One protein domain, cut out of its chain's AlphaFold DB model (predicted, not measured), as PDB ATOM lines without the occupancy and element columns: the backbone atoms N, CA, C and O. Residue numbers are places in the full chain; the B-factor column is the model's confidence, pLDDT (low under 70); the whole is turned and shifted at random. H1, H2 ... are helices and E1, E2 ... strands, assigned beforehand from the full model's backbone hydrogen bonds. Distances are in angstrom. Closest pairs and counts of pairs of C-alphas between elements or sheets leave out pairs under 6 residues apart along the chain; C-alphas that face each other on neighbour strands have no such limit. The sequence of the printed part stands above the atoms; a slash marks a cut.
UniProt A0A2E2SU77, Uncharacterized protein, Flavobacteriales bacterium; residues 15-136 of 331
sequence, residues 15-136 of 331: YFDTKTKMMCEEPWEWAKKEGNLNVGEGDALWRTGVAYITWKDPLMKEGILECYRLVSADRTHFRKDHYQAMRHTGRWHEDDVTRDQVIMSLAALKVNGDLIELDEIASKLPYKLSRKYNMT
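What this domain is: This is residues 15 to 136 of the 331 residues of an uncharacterized protein of Flavobacteriales bacterium (UniProt A0A2E2SU77). Two helical hairpins, H2 with H3 and H4 with H5, stand side by side with H2 packed along H4, and a small two-strand hairpin, E1 with E2, adjoins them past the ends of H3 and H5. The short helix H1 lies far out on a loop away from this body, and residues 74 to 79 stick out at the tip of the strand hairpin. The printed part has 122 residues with five named helices and two named strands, in the order H1 H2 H3 E1 E2 H4 H5; the sheet's order is E1 - E2, antiparallel. The class is mostly helix, though under half of the residues are in named elements. The whole is compact, with a radius of gyration of the C-alphas of 14.6 A and spans of 45 by 32 by 27 A.

How they stand to each other: Begin at the hairpin of E1, residues 68 to 71, and E2, residues 82 to 85, antiparallel at 142 degrees. Look there for N 71 and O 82, 2.8 A apart, and N 84 and O 69, 2.9 A, both within hydrogen-bond range. From Tyr 83, go to Ile 121 in H5, residues 115 to 123: these are the closest C-alphas of E2 and H5, 6.5 A apart. H5 forms a helical hairpin with H4, residues 99 to 112; they touch through residues 106 to 110 of H4 alone, closest at the C-alphas of Leu 109 and Leu 118, 5.9 A, at a shallow tilt of 27 degrees, opposite ways. H4 touches H2, residues 44 to 55, closest at the C-alphas of Trp 46 and Gln 101, 4.3 A, at a shallow tilt of 21 degrees, the same way. H2 touches H3, residues 58 to 66, in another helical hairpin, closest at the C-alphas of Tyr 52 and Met 60, 5.6 A, at a shallow tilt of 29 degrees, opposite ways. H1, residues 29 to 33, is apart from H2, H3, H4, H5, E1 and E2. In H1, H2, H3, H4 and H5 every O i to N i+4 pair is within hydrogen-bond range.

Where its parts are: Find C-alpha 68 at (37.257, -5.930, -35.505), where E1 begins and runs 9.3 A; E2 spans 9.6 A. H4 starts at C-alpha 99, (45.564, 2.412, -28.481), and runs 20.2 A. H2 spans 15.8 A, H3 12.3 A and H1 6.5 A. H5 runs 11.6 A and ends at C-alpha 123, (48.166, -11.917, -35.541).

The domain as a whole: Look to Lys 33 and Arg 79 for the two C-alphas farthest apart, 45.3 A. The printed part has no cut, and the link from E2 to H4, 13 residues, is long. Check the B-factor column at residue 15, residues 26 to 40 and residues 75 to 77: there pLDDT is under 70.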
ATOM      1  N   TYR A  15      23.069   1.247 -19.719       66.75
ATOM      2  CA  TYR A  15      24.501   1.379 -20.052       66.75
ATOM      3  C   TYR A  15      24.994   0.287 -21.001       66.75
ATOM      4  O   TYR A  15      25.888   0.533 -21.805       66.75
ATOM      5  N   PHE A  16      24.407  -0.909 -20.923       78.75
ATOM      6  CA  PHE A  16      24.647  -1.967 -21.891       78.75
ATOM      7  C   PHE A  16      23.554  -1.938 -22.956       78.75
ATOM      8  O   PHE A  16      22.384  -2.197 -22.656       78.75
ATOM      9  N   ASP A  17      23.932  -1.631 -24.192       80.12
ATOM     10  CA  ASP A  17      23.031  -1.739 -25.333       80.12
ATOM     11  C   ASP A  17      23.074  -3.178 -25.856       80.12
ATOM     12  O   ASP A  17      24.071  -3.633 -26.405       80.12
ATOM     13  N   THR A  18      21.976  -3.918 -25.695       82.19
ATOM     14  CA  THR A  18      21.877  -5.315 -26.142       82.19
ATOM     15  C   THR A  18      21.829  -5.471 -27.661       82.19
ATOM     16  O   THR A  18      22.064  -6.567 -28.161       82.19
ATOM     17  N   LYS A  19      21.479  -4.411 -28.402       82.88
ATOM     18  CA  LYS A  19      21.441  -4.421 -29.868       82.88
ATOM     19  C   LYS A  19      22.849  -4.293 -30.430       82.88
ATOM     20  O   LYS A  19      23.208  -5.036 -31.336       82.88
ATOM     21  N   THR A  20      23.622  -3.348 -29.903       84.12
ATOM     22  CA  THR A  20      25.001  -3.096 -30.342       84.12
ATOM     23  C   THR A  20      26.012  -3.940 -29.572       84.12
ATOM     24  O   THR A  20      27.145  -4.090 -30.015       84.12
ATOM     25  N   LYS A  21      25.590  -4.538 -28.453       90.81
ATOM     26  CA  LYS A  21      26.376  -5.397 -27.561       90.81
ATOM     27  C   LYS A  21      27.529  -4.647 -26.885       90.81
ATOM     28  O   LYS A  21      28.541  -5.247 -26.524       90.81
ATOM     29  N   MET A  22      27.376  -3.334 -26.696       88.94
ATOM     30  CA  MET A  22      28.417  -2.448 -26.176       88.94
ATOM     31  C   MET A  22      28.032  -1.783 -24.857       88.94
ATOM     32  O   MET A  22      26.867  -1.484 -24.594       88.94
ATOM     33  N   MET A  23      29.049  -1.521 -24.034       86.88
ATOM     34  CA  MET A  23      28.953  -0.666 -22.857       86.88
ATOM     35  C   MET A  23      29.183   0.790 -23.262       86.88
ATOM     36  O   MET A  23      30.310   1.208 -23.535       86.88
ATOM     37  N   CYS A  24      28.113   1.572 -23.259       80.69
ATOM     38  CA  CYS A  24      28.128   2.981 -23.627       80.69
ATOM     39  C   CYS A  24      28.021   3.876 -22.388       80.69
ATOM     40  O   CYS A  24      27.480   3.494 -21.349       80.69
ATOM     41  N   GLU A  25      28.550   5.092 -22.501       71.75
ATOM     42  CA  GLU A  25      28.232   6.155 -21.544       71.75
ATOM     43  C   GLU A  25      26.804   6.627 -21.789       71.75
ATOM     44  O   GLU A  25      26.315   6.579 -22.921       71.75
ATOM     45  N   GLU A  26      26.152   7.154 -20.758       63.59
ATOM     46  CA  GLU A  26      24.987   7.983 -21.029       63.59
ATOM     47  C   GLU A  26      25.432   9.231 -21.797       63.59
ATOM     48  O   GLU A  26      26.361   9.909 -21.357       63.59
ATOM     49  N   PRO A  27      24.773   9.577 -22.917       55.75
ATOM     50  CA  PRO A  27      25.070  10.826 -23.587       55.75
ATOM     51  C   PRO A  27      24.785  11.980 -22.628       55.75
ATOM     52  O   PRO A  27      23.723  12.037 -21.994       55.75
ATOM     53  N   TRP A  28      25.748  12.894 -22.529       48.47
ATOM     54  CA  TRP A  28      25.676  14.075 -21.680       48.47
ATOM     55  C   TRP A  28      24.401  14.878 -21.985       48.47
ATOM     56  O   TRP A  28      23.958  14.944 -23.133       48.47
ATOM     57  N   GLU A  29      23.778  15.508 -20.983       49.50
ATOM     58  CA  GLU A  29      22.497  16.208 -21.196       49.50
ATOM     59  C   GLU A  29      22.575  17.317 -22.253       49.50
ATOM     60  O   GLU A  29      21.626  17.518 -23.008       49.50
ATOM     61  N   TRP A  30      23.710  18.014 -22.348       46.69
ATOM     62  CA  TRP A  30      23.940  19.022 -23.386       46.69
ATOM     63  C   TRP A  30      24.038  18.391 -24.783       46.69
ATOM     64  O   TRP A  30      23.457  18.899 -25.734       46.69
ATOM     65  N   ALA A  31      24.661  17.220 -24.895       45.81
ATOM     66  CA  ALA A  31      24.756  16.477 -26.143       45.81
ATOM     67  C   ALA A  31      23.400  15.955 -26.633       45.81
ATOM     68  O   ALA A  31      23.127  15.975 -27.834       45.81
ATOM     69  N   LYS A  32      22.520  15.550 -25.703       53.69
ATOM     70  CA  LYS A  32      21.120  15.221 -26.012       53.69
ATOM     71  C   LYS A  32      20.373  16.428 -26.588       53.69
ATOM     72  O   LYS A  32      19.573  16.252 -27.502       53.69
ATOM     73  N   LYS A  33      20.638  17.640 -26.080       51.59
ATOM     74  CA  LYS A  33      20.022  18.890 -26.569       51.59
ATOM     75  C   LYS A  33      20.497  19.278 -27.971       51.59
ATOM     76  O   LYS A  33      19.720  19.851 -28.724       51.59
ATOM     77  N   GLU A  34      21.731  18.943 -28.331       51.72
ATOM     78  CA  GLU A  34      22.316  19.260 -29.642       51.72
ATOM     79  C   GLU A  34      22.047  18.195 -30.719       51.72
ATOM     80  O   GLU A  34      22.484  18.348 -31.857       51.72
ATOM     81  N   GLY A  35      21.342  17.105 -30.390       44.03
ATOM     82  CA  GLY A  35      21.074  16.013 -31.336       44.03
ATOM     83  C   GLY A  35      22.314  15.187 -31.704       44.03
ATOM     84  O   GLY A  35      22.269  14.383 -32.635       44.03
ATOM     85  N   ASN A  36      23.418  15.349 -30.971       49.78
ATOM     86  CA  ASN A  36      24.636  14.582 -31.182       49.78
ATOM     87  C   ASN A  36      24.441  13.169 -30.603       49.78
ATOM     88  O   ASN A  36      24.387  12.978 -29.391       49.78
ATOM     89  N   LEU A  37      24.317  12.163 -31.473       41.69
ATOM     90  CA  LEU A  37      24.055  10.764 -31.092       41.69
ATOM     91  C   LEU A  37      25.305  10.015 -30.577       41.69
ATOM     92  O   LEU A  37      25.175   8.966 -29.957       41.69
ATOM     93  N   ASN A  38      26.511  10.564 -30.763       50.03
ATOM     94  CA  ASN A  38      27.779   9.846 -30.536       50.03
ATOM     95  C   ASN A  38      28.345   9.936 -29.103       50.03
ATOM     96  O   ASN A  38      29.473   9.504 -28.855       50.03
ATOM     97  N   VAL A  39      27.618  10.513 -28.143       55.72
ATOM     98  CA  VAL A  39      28.229  11.055 -26.904       55.72
ATOM     99  C   VAL A  39      28.381  10.018 -25.783       55.72
ATOM    100  O   VAL A  39      28.575  10.357 -24.624       55.72
ATOM    101  N   GLY A  40      28.367   8.737 -26.144       60.00
ATOM    102  CA  GLY A  40      28.742   7.638 -25.255       60.00
ATOM    103  C   GLY A  40      29.521   6.513 -25.927       60.00
ATOM    104  O   GLY A  40      29.944   5.584 -25.243       60.00
ATOM    105  N   GLU A  41      29.760   6.603 -27.236       70.50
ATOM    106  CA  GLU A  41      30.383   5.541 -28.036       70.50
ATOM    107  C   GLU A  41      31.909   5.688 -28.153       70.50
ATOM    108  O   GLU A  41      32.597   4.744 -28.530       70.50
ATOM    109  N   GLY A  42      32.450   6.869 -27.823       76.81
ATOM    110  CA  GLY A  42      33.857   7.216 -28.052       76.81
ATOM    111  C   GLY A  42      34.871   6.280 -27.385       76.81
ATOM    112  O   GLY A  42      35.920   6.033 -27.983       76.81
ATOM    113  N   ASP A  43      34.524   5.732 -26.217       85.50
ATOM    114  CA  ASP A  43      35.333   4.774 -25.446       85.50
ATOM    115  C   ASP A  43      34.601   3.434 -25.232       85.50
ATOM    116  O   ASP A  43      34.928   2.675 -24.316       85.50
ATOM    117  N   ALA A  44      33.581   3.130 -26.046       90.25
ATOM    118  CA  ALA A  44      32.729   1.965 -25.821       90.25
ATOM    119  C   ALA A  44      33.514   0.647 -25.868       90.25
ATOM    120  O   ALA A  44      33.356  -0.176 -24.974       90.25
ATOM    121  N   LEU A  45      34.427   0.460 -26.829       94.44
ATOM    122  CA  LEU A  45      35.271  -0.739 -26.890       94.44
ATOM    123  C   LEU A  45      36.119  -0.926 -25.626       94.44
ATOM    124  O   LEU A  45      36.244  -2.045 -25.127       94.44
ATOM    125  N   TRP A  46      36.655   0.163 -25.068       93.81
ATOM    126  CA  TRP A  46      37.407   0.095 -23.819       93.81
ATOM    127  C   TRP A  46      36.508  -0.338 -22.652       93.81
ATOM    128  O   TRP A  46      36.848  -1.281 -21.935       93.81
ATOM    129  N   ARG A  47      35.331   0.286 -22.496       91.06
ATOM    130  CA  ARG A  47      34.382  -0.045 -21.416       91.06
ATOM    131  C   ARG A  47      33.842  -1.464 -21.543       91.06
ATOM    132  O   ARG A  47      33.776  -2.167 -20.539       91.06
ATOM    133  N   THR A  48      33.505  -1.903 -22.756       94.25
ATOM    134  CA  THR A  48      33.064  -3.278 -23.024       94.25
ATOM    135  C   THR A  48      34.170  -4.273 -22.682       94.25
ATOM    136  O   THR A  48      33.882  -5.304 -22.087       94.25
ATOM    137  N   GLY A  49      35.438  -3.952 -22.971       95.81
ATOM    138  CA  GLY A  49      36.585  -4.767 -22.562       95.81
ATOM    139  C   GLY A  49      36.666  -4.961 -21.044       95.81
ATOM    140  O   GLY A  49      36.743  -6.095 -20.571       95.81
ATOM    141  N   VAL A  50      36.575  -3.875 -20.267       93.62
ATOM    142  CA  VAL A  50      36.590  -3.968 -18.794       93.62
ATOM    143  C   VAL A  50      35.360  -4.706 -18.259       93.62
ATOM    144  O   VAL A  50      35.481  -5.563 -17.382       93.62
ATOM    145  N   ALA A  51      34.179  -4.430 -18.807       92.50
ATOM    146  CA  ALA A  51      32.952  -5.120 -18.424       92.50
ATOM    147  C   ALA A  51      33.031  -6.622 -18.721       92.50
ATOM    148  O   ALA A  51      32.617  -7.435 -17.899       92.50
ATOM    149  N   TYR A  52      33.633  -7.008 -19.850       95.81
ATOM    150  CA  TYR A  52      33.814  -8.409 -20.201       95.81
ATOM    151  C   TYR A  52      34.792  -9.116 -19.259       95.81
ATOM    152  O   TYR A  52      34.504 -10.227 -18.820       95.81
ATOM    153  N   ILE A  53      35.904  -8.476 -18.877       95.56
ATOM    154  CA  ILE A  53      36.802  -8.987 -17.820       95.56
ATOM    155  C   ILE A  53      36.023  -9.273 -16.534       95.56
ATOM    156  O   ILE A  53      36.237 -10.297 -15.890       95.56
ATOM    157  N   THR A  54      35.118  -8.362 -16.190       92.31
ATOM    158  CA  THR A  54      34.403  -8.352 -14.916       92.31
ATOM    159  C   THR A  54      33.272  -9.379 -14.873       92.31
ATOM    160  O   THR A  54      33.188 -10.186 -13.954       92.31
ATOM    161  N   TRP A  55      32.393  -9.377 -15.874       90.88
ATOM    162  CA  TRP A  55      31.148 -10.152 -15.848       90.88
ATOM    163  C   TRP A  55      31.144 -11.354 -16.793       90.88
ATOM    164  O   TRP A  55      30.244 -12.188 -16.699       90.88
ATOM    165  N   LYS A  56      32.126 -11.458 -17.699       92.88
ATOM    166  CA  LYS A  56      32.265 -12.552 -18.678       92.88
ATOM    167  C   LYS A  56      30.998 -12.823 -19.499       92.88
ATOM    168  O   LYS A  56      30.728 -13.965 -19.868       92.88
ATOM    169  N   ASP A  57      30.207 -11.788 -19.791       90.88
ATOM    170  CA  ASP A  57      28.983 -11.943 -20.581       90.88
ATOM    171  C   ASP A  57      29.331 -12.236 -22.059       90.88
ATOM    172  O   ASP A  57      30.049 -11.441 -22.679       90.88
ATOM    173  N   PRO A  58      28.828 -13.335 -22.657       92.94
ATOM    174  CA  PRO A  58      29.086 -13.672 -24.056       92.94
ATOM    175  C   PRO A  58      28.685 -12.584 -25.056       92.94
ATOM    176  O   PRO A  58      29.342 -12.448 -26.085       92.94
ATOM    177  N   LEU A  59      27.657 -11.778 -24.763       92.81
ATOM    178  CA  LEU A  59      27.287 -10.667 -25.644       92.81
ATOM    179  C   LEU A  59      28.387  -9.601 -25.676       92.81
ATOM    180  O   LEU A  59      28.669  -9.048 -26.730       92.81
ATOM    181  N   MET A  60      29.065  -9.343 -24.554       94.25
ATOM    182  CA  MET A  60      30.183  -8.391 -24.524       94.25
ATOM    183  C   MET A  60      31.387  -8.911 -25.306       94.25
ATOM    184  O   MET A  60      32.037  -8.130 -25.999       94.25
ATOM    185  N   LYS A  61      31.656 -10.224 -25.248       96.88
ATOM    186  CA  LYS A  61      32.636 -10.861 -26.137       96.88
ATOM    187  C   LYS A  61      32.266 -10.596 -27.591       96.88
ATOM    188  O   LYS A  61      33.093 -10.103 -28.345       96.88
ATOM    189  N   GLU A  62      31.026 -10.886 -27.972       96.44
ATOM    190  CA  GLU A  62      30.544 -10.688 -29.337       96.44
ATOM    191  C   GLU A  62      30.677  -9.224 -29.790       96.44
ATOM    192  O   GLU A  62      31.216  -8.975 -30.866       96.44
ATOM    193  N   GLY A  63      30.313  -8.254 -28.944       95.31
ATOM    194  CA  GLY A  63      30.511  -6.828 -29.220       95.31
ATOM    195  C   GLY A  63      31.982  -6.439 -29.410       95.31
ATOM    196  O   GLY A  63      32.311  -5.679 -30.322       95.31
ATOM    197  N   ILE A  64      32.896  -7.005 -28.608       97.38
ATOM    198  CA  ILE A  64      34.345  -6.837 -28.808       97.38
ATOM    199  C   ILE A  64      34.759  -7.371 -30.182       97.38
ATOM    200  O   ILE A  64      35.460  -6.669 -30.904       97.38
ATOM    201  N   LEU A  65      34.336  -8.583 -30.554       97.06
ATOM    202  CA  LEU A  65      34.706  -9.206 -31.831       97.06
ATOM    203  C   LEU A  65      34.157  -8.428 -33.032       97.06
ATOM    204  O   LEU A  65      34.879  -8.205 -34.000       97.06
ATOM    205  N   GLU A  66      32.916  -7.951 -32.952       95.25
ATOM    206  CA  GLU A  66      32.299  -7.114 -33.986       95.25
ATOM    207  C   GLU A  66      33.017  -5.769 -34.167       95.25
ATOM    208  O   GLU A  66      32.953  -5.179 -35.243       95.25
ATOM    209  N   CYS A  67      33.767  -5.294 -33.170       95.38
ATOM    210  CA  CYS A  67      34.610  -4.111 -33.330       95.38
ATOM    211  C   CYS A  67      35.882  -4.363 -34.164       95.38
ATOM    212  O   CYS A  67      36.642  -3.422 -34.396       95.38
ATOM    213  N   TYR A  68      36.126  -5.586 -34.645       94.62
ATOM    214  CA  TYR A  68      37.257  -5.930 -35.505       94.62
ATOM    215  C   TYR A  68      36.781  -6.403 -36.878       94.62
ATOM    216  O   TYR A  68      36.371  -7.545 -37.071       94.62
ATOM    217  N   ARG A  69      36.909  -5.534 -37.887       91.44
ATOM    218  CA  ARG A  69      36.585  -5.883 -39.275       91.44
ATOM    219  C   ARG A  69      37.804  -6.432 -39.996       91.44
ATOM    220  O   ARG A  69      38.809  -5.730 -40.101       91.44
ATOM    221  N   LEU A  70      37.686  -7.624 -40.570       91.38
ATOM    222  CA  LEU A  70      38.705  -8.138 -41.478       91.38
ATOM    223  C   LEU A  70      38.686  -7.329 -42.783       91.38
ATOM    224  O   LEU A  70      37.658  -7.214 -43.450       91.38
ATOM    225  N   VAL A  71      39.829  -6.755 -43.134       87.94
ATOM    226  CA  VAL A  71      40.072  -6.069 -44.399       87.94
ATOM    227  C   VAL A  71      40.981  -6.960 -45.229       87.94
ATOM    228  O   VAL A  71      42.160  -7.139 -44.912       87.94
ATOM    229  N   SER A  72      40.406  -7.532 -46.280       85.44
ATOM    230  CA  SER A  72      41.096  -8.461 -47.164       85.44
ATOM    231  C   SER A  72      42.067  -7.737 -48.108       85.44
ATOM    232  O   SER A  72      41.807  -6.626 -48.589       85.44
ATOM    233  N   ALA A  73      43.211  -8.371 -48.357       82.00
ATOM    234  CA  ALA A  73      44.271  -7.858 -49.225       82.00
ATOM    235  C   ALA A  73      43.826  -7.722 -50.691       82.00
ATOM    236  O   ALA A  73      44.318  -6.862 -51.411       82.00
ATOM    237  N   ASP A  74      42.874  -8.546 -51.127       75.81
ATOM    238  CA  ASP A  74      42.314  -8.561 -52.484       75.81
ATOM    239  C   ASP A  74      41.546  -7.277 -52.855       75.81
ATOM    240  O   ASP A  74      41.447  -6.925 -54.028       75.81
ATOM    241  N   ARG A  75      41.021  -6.556 -51.859       62.44
ATOM    242  CA  ARG A  75      40.164  -5.371 -52.034       62.44
ATOM    243  C   ARG A  75      40.884  -4.045 -51.808       62.44
ATOM    244  O   ARG A  75      40.246  -2.995 -51.839       62.44
ATOM    245  N   THR A  76      42.185  -4.064 -51.523       61.06
ATOM    246  CA  THR A  76      42.919  -2.879 -51.063       61.06
ATOM    247  C   THR A  76      44.367  -2.856 -51.558       61.06
ATOM    248  O   THR A  76      44.902  -3.850 -52.027       61.06
ATOM    249  N   HIS A  77      45.060  -1.719 -51.413       69.69
ATOM    250  CA  HIS A  77      46.506  -1.626 -51.674       69.69
ATOM    251  C   HIS A  77      47.372  -2.332 -50.601       69.69
ATOM    252  O   HIS A  77      48.595  -2.167 -50.581       69.69
ATOM    253  N   PHE A  78      46.764  -3.082 -49.674       71.88
ATOM    254  CA  PHE A  78      47.468  -3.767 -48.596       71.88
ATOM    255  C   PHE A  78      47.951  -5.149 -49.042       71.88
ATOM    256  O   PHE A  78      47.253  -5.898 -49.709       71.88
ATOM    257  N   ARG A  79      49.172  -5.516 -48.634       78.88
ATOM    258  CA  ARG A  79      49.809  -6.786 -49.036       78.88
ATOM    259  C   ARG A  79      49.296  -8.017 -48.281       78.88
ATOM    260  O   ARG A  79      49.676  -9.129 -48.637       78.88
ATOM    261  N   LYS A  80      48.559  -7.826 -47.185       88.12
ATOM    262  CA  LYS A  80      48.094  -8.889 -46.285       88.12
ATOM    263  C   LYS A  80      46.761  -8.503 -45.662       88.12
ATOM    264  O   LYS A  80      46.531  -7.320 -45.399       88.12
ATOM    265  N   ASP A  81      45.952  -9.517 -45.387       91.69
ATOM    266  CA  ASP A  81      44.738  -9.371 -44.597       91.69
ATOM    267  C   ASP A  81      45.083  -8.795 -43.226       91.69
ATOM    268  O   ASP A  81      46.081  -9.178 -42.604       91.69
ATOM    269  N   HIS A  82      44.261  -7.861 -42.765       92.06
ATOM    270  CA  HIS A  82      44.431  -7.250 -41.458       92.06
ATOM    271  C   HIS A  82      43.087  -6.913 -40.826       92.06
ATOM    272  O   HIS A  82      42.091  -6.732 -41.523       92.06
ATOM    273  N   TYR A  83      43.061  -6.795 -39.503       93.06
ATOM    274  CA  TYR A  83      41.892  -6.277 -38.803       93.06
ATOM    275  C   TYR A  83      41.968  -4.760 -38.657       93.06
ATOM    276  O   TYR A  83      42.953  -4.225 -38.147       93.06
ATOM    277  N   GLN A  84      40.894  -4.080 -39.054       91.50
ATOM    278  CA  GLN A  84      40.633  -2.690 -38.701       91.50
ATOM    279  C   GLN A  84      39.724  -2.664 -37.471       91.50
ATOM    280  O   GLN A  84      38.575  -3.109 -37.533       91.50
ATOM    281  N   ALA A  85      40.249  -2.145 -36.363       93.06
ATOM    282  CA  ALA A  85      39.478  -1.953 -35.143       93.06
ATOM    283  C   ALA A  85      38.642  -0.664 -35.214       93.06
ATOM    284  O   ALA A  85      39.029   0.301 -35.881       93.06
ATOM    285  N   MET A  86      37.522  -0.646 -34.497       91.88
ATOM    286  CA  MET A  86      36.634   0.509 -34.347       91.88
ATOM    287  C   MET A  86      36.200   0.674 -32.891       91.88
ATOM    288  O   MET A  86      36.340  -0.241 -32.083       91.88
ATOM    289  N   ARG A  87      35.672   1.849 -32.556       91.06
ATOM    290  CA  ARG A  87      35.332   2.200 -31.171       91.06
ATOM    291  C   ARG A  87      34.032   1.579 -30.670       91.06
ATOM    292  O   ARG A  87      33.838   1.431 -29.468       91.06
ATOM    293  N   HIS A  88      33.145   1.240 -31.598       91.94
ATOM    294  CA  HIS A  88      31.806   0.740 -31.331       91.94
ATOM    295  C   HIS A  88      31.304  -0.079 -32.528       91.94
ATOM    296  O   HIS A  88      31.613   0.255 -33.676       91.94
ATOM    297  N   THR A  89      30.509  -1.120 -32.282       87.69
ATOM    298  CA  THR A  89      29.951  -1.973 -33.342       87.69
ATOM    299  C   THR A  89      29.155  -1.152 -34.360       87.69
ATOM    300  O   THR A  89      28.521  -0.145 -34.036       87.69
ATOM    301  N   GLY A  90      29.227  -1.526 -35.638       80.44
ATOM    302  CA  GLY A  90      28.517  -0.808 -36.701       80.44
ATOM    303  C   GLY A  90      29.225   0.438 -37.255       80.44
ATOM    304  O   GLY A  90      28.829   0.924 -38.314       80.44
ATOM    305  N   ARG A  91      30.299   0.939 -36.626       83.00
ATOM    306  CA  ARG A  91      31.032   2.148 -37.070       83.00
ATOM    307  C   ARG A  91      32.163   1.832 -38.054       83.00
ATOM    308  O   ARG A  91      33.284   2.317 -37.942       83.00
ATOM    309  N   TRP A  92      31.853   1.033 -39.072       75.31
ATOM    310  CA  TRP A  92      32.817   0.465 -40.027       75.31
ATOM    311  C   TRP A  92      33.575   1.488 -40.893       75.31
ATOM    312  O   TRP A  92      34.560   1.139 -41.551       75.31
ATOM    313  N   HIS A  93      33.082   2.722 -40.965       75.62
ATOM    314  CA  HIS A  93      33.676   3.804 -41.758       75.62
ATOM    315  C   HIS A  93      34.637   4.672 -40.944       75.62
ATOM    316  O   HIS A  93      35.289   5.557 -41.501       75.62
ATOM    317  N   GLU A  94      34.728   4.429 -39.638       79.69
ATOM    318  CA  GLU A  94      35.560   5.219 -38.750       79.69
ATOM    319  C   GLU A  94      36.939   4.607 -38.590       79.69
ATOM    320  O   GLU A  94      37.120   3.405 -38.415       79.69
ATOM    321  N   ASP A  95      37.924   5.489 -38.680       83.31
ATOM    322  CA  ASP A  95      39.334   5.154 -38.627       83.31
ATOM    323  C   ASP A  95      40.012   6.113 -37.644       83.31
ATOM    324  O   ASP A  95      40.742   7.043 -38.017       83.31
ATOM    325  N   ASP A  96      39.635   5.956 -36.377       88.50
ATOM    326  CA  ASP A  96      40.050   6.811 -35.270       88.50
ATOM    327  C   ASP A  96      40.217   6.053 -33.939       88.50
ATOM    328  O   ASP A  96      40.407   6.695 -32.901       88.50
ATOM    329  N   VAL A  97      40.156   4.713 -33.951       92.06
ATOM    330  CA  VAL A  97      40.309   3.887 -32.746       92.06
ATOM    331  C   VAL A  97      41.653   4.163 -32.077       92.06
ATOM    332  O   VAL A  97      42.694   4.313 -32.734       92.06
ATOM    333  N   THR A  98      41.615   4.275 -30.758       93.62
ATOM    334  CA  THR A  98      42.764   4.624 -29.933       93.62
ATOM    335  C   THR A  98      43.490   3.367 -29.436       93.62
ATOM    336  O   THR A  98      42.960   2.253 -29.453       93.62
ATOM    337  N   ARG A  99      44.745   3.527 -28.996       95.62
ATOM    338  CA  ARG A  99      45.564   2.412 -28.481       95.62
ATOM    339  C   ARG A  99      44.946   1.755 -27.251       95.62
ATOM    340  O   ARG A  99      45.000   0.541 -27.129       95.62
ATOM    341  N   ASP A 100      44.381   2.548 -26.350       94.81
ATOM    342  CA  ASP A 100      43.761   2.102 -25.103       94.81
ATOM    343  C   ASP A 100      42.583   1.157 -25.341       94.81
ATOM    344  O   ASP A 100      42.509   0.116 -24.691       94.81
ATOM    345  N   GLN A 101      41.731   1.458 -26.322       95.50
ATOM    346  CA  GLN A 101      40.609   0.599 -26.700       95.50
ATOM    347  C   GLN A 101      41.091  -0.766 -27.195       95.50
ATOM    348  O   GLN A 101      40.606  -1.794 -26.735       95.50
ATOM    349  N   VAL A 102      42.113  -0.771 -28.056       97.44
ATOM    350  CA  VAL A 102      42.740  -1.998 -28.569       97.44
ATOM    351  C   VAL A 102      43.464  -2.778 -27.467       97.44
ATOM    352  O   VAL A 102      43.413  -4.002 -27.444       97.44
ATOM    353  N   ILE A 103      44.162  -2.100 -26.553       98.00
ATOM    354  CA  ILE A 103      44.827  -2.764 -25.425       98.00
ATOM    355  C   ILE A 103      43.785  -3.468 -24.557       98.00
ATOM    356  O   ILE A 103      43.975  -4.630 -24.203       98.00
ATOM    357  N   MET A 104      42.690  -2.780 -24.228       97.50
ATOM    358  CA  MET A 104      41.699  -3.299 -23.294       97.50
ATOM    359  C   MET A 104      40.902  -4.472 -23.861       97.50
ATOM    360  O   MET A 104      40.703  -5.460 -23.163       97.50
ATOM    361  N   SER A 105      40.493  -4.411 -25.126       98.06
ATOM    362  CA  SER A 105      39.787  -5.515 -25.785       98.06
ATOM    363  C   SER A 105      40.646  -6.782 -25.882       98.06
ATOM    364  O   SER A 105      40.179  -7.867 -25.538       98.06
ATOM    365  N   LEU A 106      41.920  -6.664 -26.277       98.56
ATOM    366  CA  LEU A 106      42.839  -7.807 -26.333       98.56
ATOM    367  C   LEU A 106      43.161  -8.342 -24.933       98.56
ATOM    368  O   LEU A 106      43.235  -9.556 -24.735       98.56
ATOM    369  N   ALA A 107      43.332  -7.447 -23.953       98.38
ATOM    370  CA  ALA A 107      43.513  -7.848 -22.566       98.38
ATOM    371  C   ALA A 107      42.294  -8.627 -22.059       98.38
ATOM    372  O   ALA A 107      42.472  -9.670 -21.437       98.38
ATOM    373  N   ALA A 108      41.078  -8.192 -22.393       98.31
ATOM    374  CA  ALA A 108      39.848  -8.858 -21.990       98.31
ATOM    375  C   ALA A 108      39.744 -10.292 -22.524       98.31
ATOM    376  O   ALA A 108      39.541 -11.221 -21.739       98.31
ATOM    377  N   LEU A 109      39.992 -10.492 -23.825       98.56
ATOM    378  CA  LEU A 109      40.041 -11.830 -24.427       98.56
ATOM    379  C   LEU A 109      41.108 -12.707 -23.748       98.56
ATOM    380  O   LEU A 109      40.861 -13.866 -23.413       98.56
ATOM    381  N   LYS A 110      42.293 -12.147 -23.456       98.06
ATOM    382  CA  LYS A 110      43.367 -12.884 -22.773       98.06
ATOM    383  C   LYS A 110      43.001 -13.276 -21.342       98.06
ATOM    384  O   LYS A 110      43.297 -14.395 -20.926       98.06
ATOM    385  N   VAL A 111      42.406 -12.360 -20.580       97.69
ATOM    386  CA  VAL A 111      42.032 -12.555 -19.171       97.69
ATOM    387  C   VAL A 111      40.974 -13.647 -19.032       97.69
ATOM    388  O   VAL A 111      41.055 -14.430 -18.079       97.69
ATOM    389  N   ASN A 112      40.038 -13.709 -19.983       97.38
ATOM    390  CA  ASN A 112      38.923 -14.654 -19.999       97.38
ATOM    391  C   ASN A 112      39.217 -15.975 -20.720       97.38
ATOM    392  O   ASN A 112      38.423 -16.904 -20.613       97.38
ATOM    393  N   GLY A 113      40.380 -16.104 -21.364       96.56
ATOM    394  CA  GLY A 113      40.817 -17.356 -21.986       96.56
ATOM    395  C   GLY A 113      40.316 -17.565 -23.416       96.56
ATOM    396  O   GLY A 113      40.433 -18.673 -23.934       96.56
ATOM    397  N   ASP A 114      39.833 -16.514 -24.081       97.69
ATOM    398  CA  ASP A 114      39.392 -16.524 -25.483       97.69
ATOM    399  C   ASP A 114      40.596 -16.478 -26.437       97.69
ATOM    400  O   ASP A 114      40.820 -15.521 -27.181       97.69
ATOM    401  N   LEU A 115      41.457 -17.494 -26.337       96.38
ATOM    402  CA  LEU A 115      42.773 -17.501 -26.980       96.38
ATOM    403  C   LEU A 115      42.699 -17.638 -28.504       96.38
ATOM    404  O   LEU A 115      43.607 -17.163 -29.180       96.38
ATOM    405  N   ILE A 116      41.648 -18.269 -29.034       96.62
ATOM    406  CA  ILE A 116      41.462 -18.458 -30.480       96.62
ATOM    407  C   ILE A 116      41.179 -17.107 -31.135       96.62
ATOM    408  O   ILE A 116      41.883 -16.699 -32.056       96.62
ATOM    409  N   GLU A 117      40.189 -16.379 -30.625       97.69
ATOM    410  CA  GLU A 117      39.817 -15.064 -31.139       97.69
ATOM    411  C   GLU A 117      40.917 -14.030 -30.890       97.69
ATOM    412  O   GLU A 117      41.189 -13.185 -31.743       97.69
ATOM    413  N   LEU A 118      41.595 -14.127 -29.743       97.69
ATOM    414  CA  LEU A 118      42.758 -13.304 -29.440       97.69
ATOM    415  C   LEU A 118      43.880 -13.488 -30.468       97.69
ATOM    416  O   LEU A 118      44.423 -12.492 -30.945       97.69
ATOM    417  N   ASP A 119      44.248 -14.733 -30.782       96.38
ATOM    418  CA  ASP A 119      45.309 -15.033 -31.748       96.38
ATOM    419  C   ASP A 119      44.924 -14.568 -33.157       96.38
ATOM    420  O   ASP A 119      45.712 -13.900 -33.833       96.38
ATOM    421  N   GLU A 120      43.677 -14.824 -33.563       96.06
ATOM    422  CA  GLU A 120      43.132 -14.397 -34.851       96.06
ATOM    423  C   GLU A 120      43.241 -12.877 -35.034       96.06
ATOM    424  O   GLU A 120      43.806 -12.402 -36.026       96.06
ATOM    425  N   ILE A 121      42.788 -12.101 -34.043       96.75
ATOM    426  CA  ILE A 121      42.831 -10.637 -34.094       96.75
ATOM    427  C   ILE A 121      44.274 -10.128 -33.999       96.75
ATOM    428  O   ILE A 121      44.718  -9.344 -34.841       96.75
ATOM    429  N   ALA A 122      45.028 -10.552 -32.983       96.75
ATOM    430  CA  ALA A 122      46.352  -9.999 -32.702       96.75
ATOM    431  C   ALA A 122      47.392 -10.357 -33.782       96.75
ATOM    432  O   ALA A 122      48.332  -9.587 -34.009       96.75
ATOM    433  N   SER A 123      47.239 -11.491 -34.478       95.44
ATOM    434  CA  SER A 123      48.166 -11.917 -35.541       95.44
ATOM    435  C   SER A 123      48.037 -11.062 -36.803       95.44
ATOM    436  O   SER A 123      49.032 -10.841 -37.504       95.44
ATOM    437  N   LYS A 124      46.837 -10.522 -37.036       95.44
ATOM    438  CA  LYS A 124      46.463  -9.692 -38.187       95.44
ATOM    439  C   LYS A 124      46.290  -8.209 -37.833       95.44
ATOM    440  O   LYS A 124      45.812  -7.429 -38.654       95.44
ATOM    441  N   LEU A 125      46.691  -7.784 -36.637       95.06
ATOM    442  CA  LEU A 125      46.597  -6.384 -36.232       95.06
ATOM    443  C   LEU A 125      47.752  -5.556 -36.843       95.06
ATOM    444  O   LEU A 125      48.928  -5.889 -36.631       95.06
ATOM    445  N   PRO A 126      47.467  -4.483 -37.605       93.75
ATOM    446  CA  PRO A 126      48.499  -3.656 -38.221       93.75
ATOM    447  C   PRO A 126      49.212  -2.772 -37.188       93.75
ATOM    448  O   PRO A 126      48.650  -2.405 -36.161       93.75
ATOM    449  N   TYR A 127      50.456  -2.368 -37.478       94.69
ATOM    450  CA  TYR A 127      51.186  -1.421 -36.619       94.69
ATOM    451  C   TYR A 127      50.497  -0.048 -36.557       94.69
ATOM    452  O   TYR A 127      50.452   0.583 -35.500       94.69
ATOM    453  N   LYS A 128      49.943   0.406 -37.687       94.38
ATOM    454  CA  LYS A 128      49.073   1.582 -37.758       94.38
ATOM    455  C   LYS A 128      47.645   1.143 -37.447       94.38
ATOM    456  O   LYS A 128      47.026   0.504 -38.286       94.38
ATOM    457  N   LEU A 129      47.166   1.455 -36.246       93.62
ATOM    458  CA  LEU A 129      45.836   1.065 -35.761       93.62
ATOM    459  C   LEU A 129      44.736   1.928 -36.371       93.62
ATOM    460  O   LEU A 129      43.638   1.444 -36.633       93.62
ATOM    461  N   SER A 130      45.038   3.212 -36.561       92.31
ATOM    462  CA  SER A 130      44.144   4.142 -37.230       92.31
ATOM    463  C   SER A 130      44.879   5.272 -37.945       92.31
ATOM    464  O   SER A 130      46.106   5.392 -37.847       92.31
ATOM    465  N   ARG A 131      44.154   6.166 -38.635       90.00
ATOM    466  CA  ARG A 131      44.733   7.385 -39.249       90.00
ATOM    467  C   ARG A 131      45.610   8.176 -38.286       90.00
ATOM    468  O   ARG A 131      46.640   8.693 -38.714       90.00
ATOM    469  N   LYS A 132      45.206   8.259 -37.013       90.81
ATOM    470  CA  LYS A 132      45.865   9.066 -35.979       90.81
ATOM    471  C   LYS A 132      46.837   8.267 -35.107       90.81
ATOM    472  O   LYS A 132      47.783   8.853 -34.585       90.81
ATOM    473  N   TYR A 133      46.623   6.962 -34.927       94.44
ATOM    474  CA  TYR A 133      47.341   6.192 -33.912       94.44
ATOM    475  C   TYR A 133      48.124   5.012 -34.495       94.44
ATOM    476  O   TYR A 133      47.585   4.141 -35.174       94.44
ATOM    477  N   ASN A 134      49.407   4.957 -34.142       96.31
ATOM    478  CA  ASN A 134      50.265   3.786 -34.303       96.31
ATOM    479  C   ASN A 134      50.443   3.097 -32.948       96.31
ATOM    480  O   ASN A 134      50.363   3.756 -31.908       96.31
ATOM    481  N   MET A 135      50.748   1.801 -32.954       97.06
ATOM    482  CA  MET A 135      51.283   1.127 -31.773       97.06
ATOM    483  C   MET A 135      52.594   1.790 -31.340       97.06
ATOM    484  O   MET A 135      53.369   2.267 -32.167       97.06
ATOM    485  N   THR A 136      52.866   1.796 -30.039       96.25
ATOM    486  CA  THR A 136      54.223   2.045 -29.542       96.25
ATOM    487  C   THR A 136      55.075   0.780 -29.645       96.25
ATOM    488  O   THR A 136      54.522  -0.317 -29.767       96.25
TER     489      THR A 136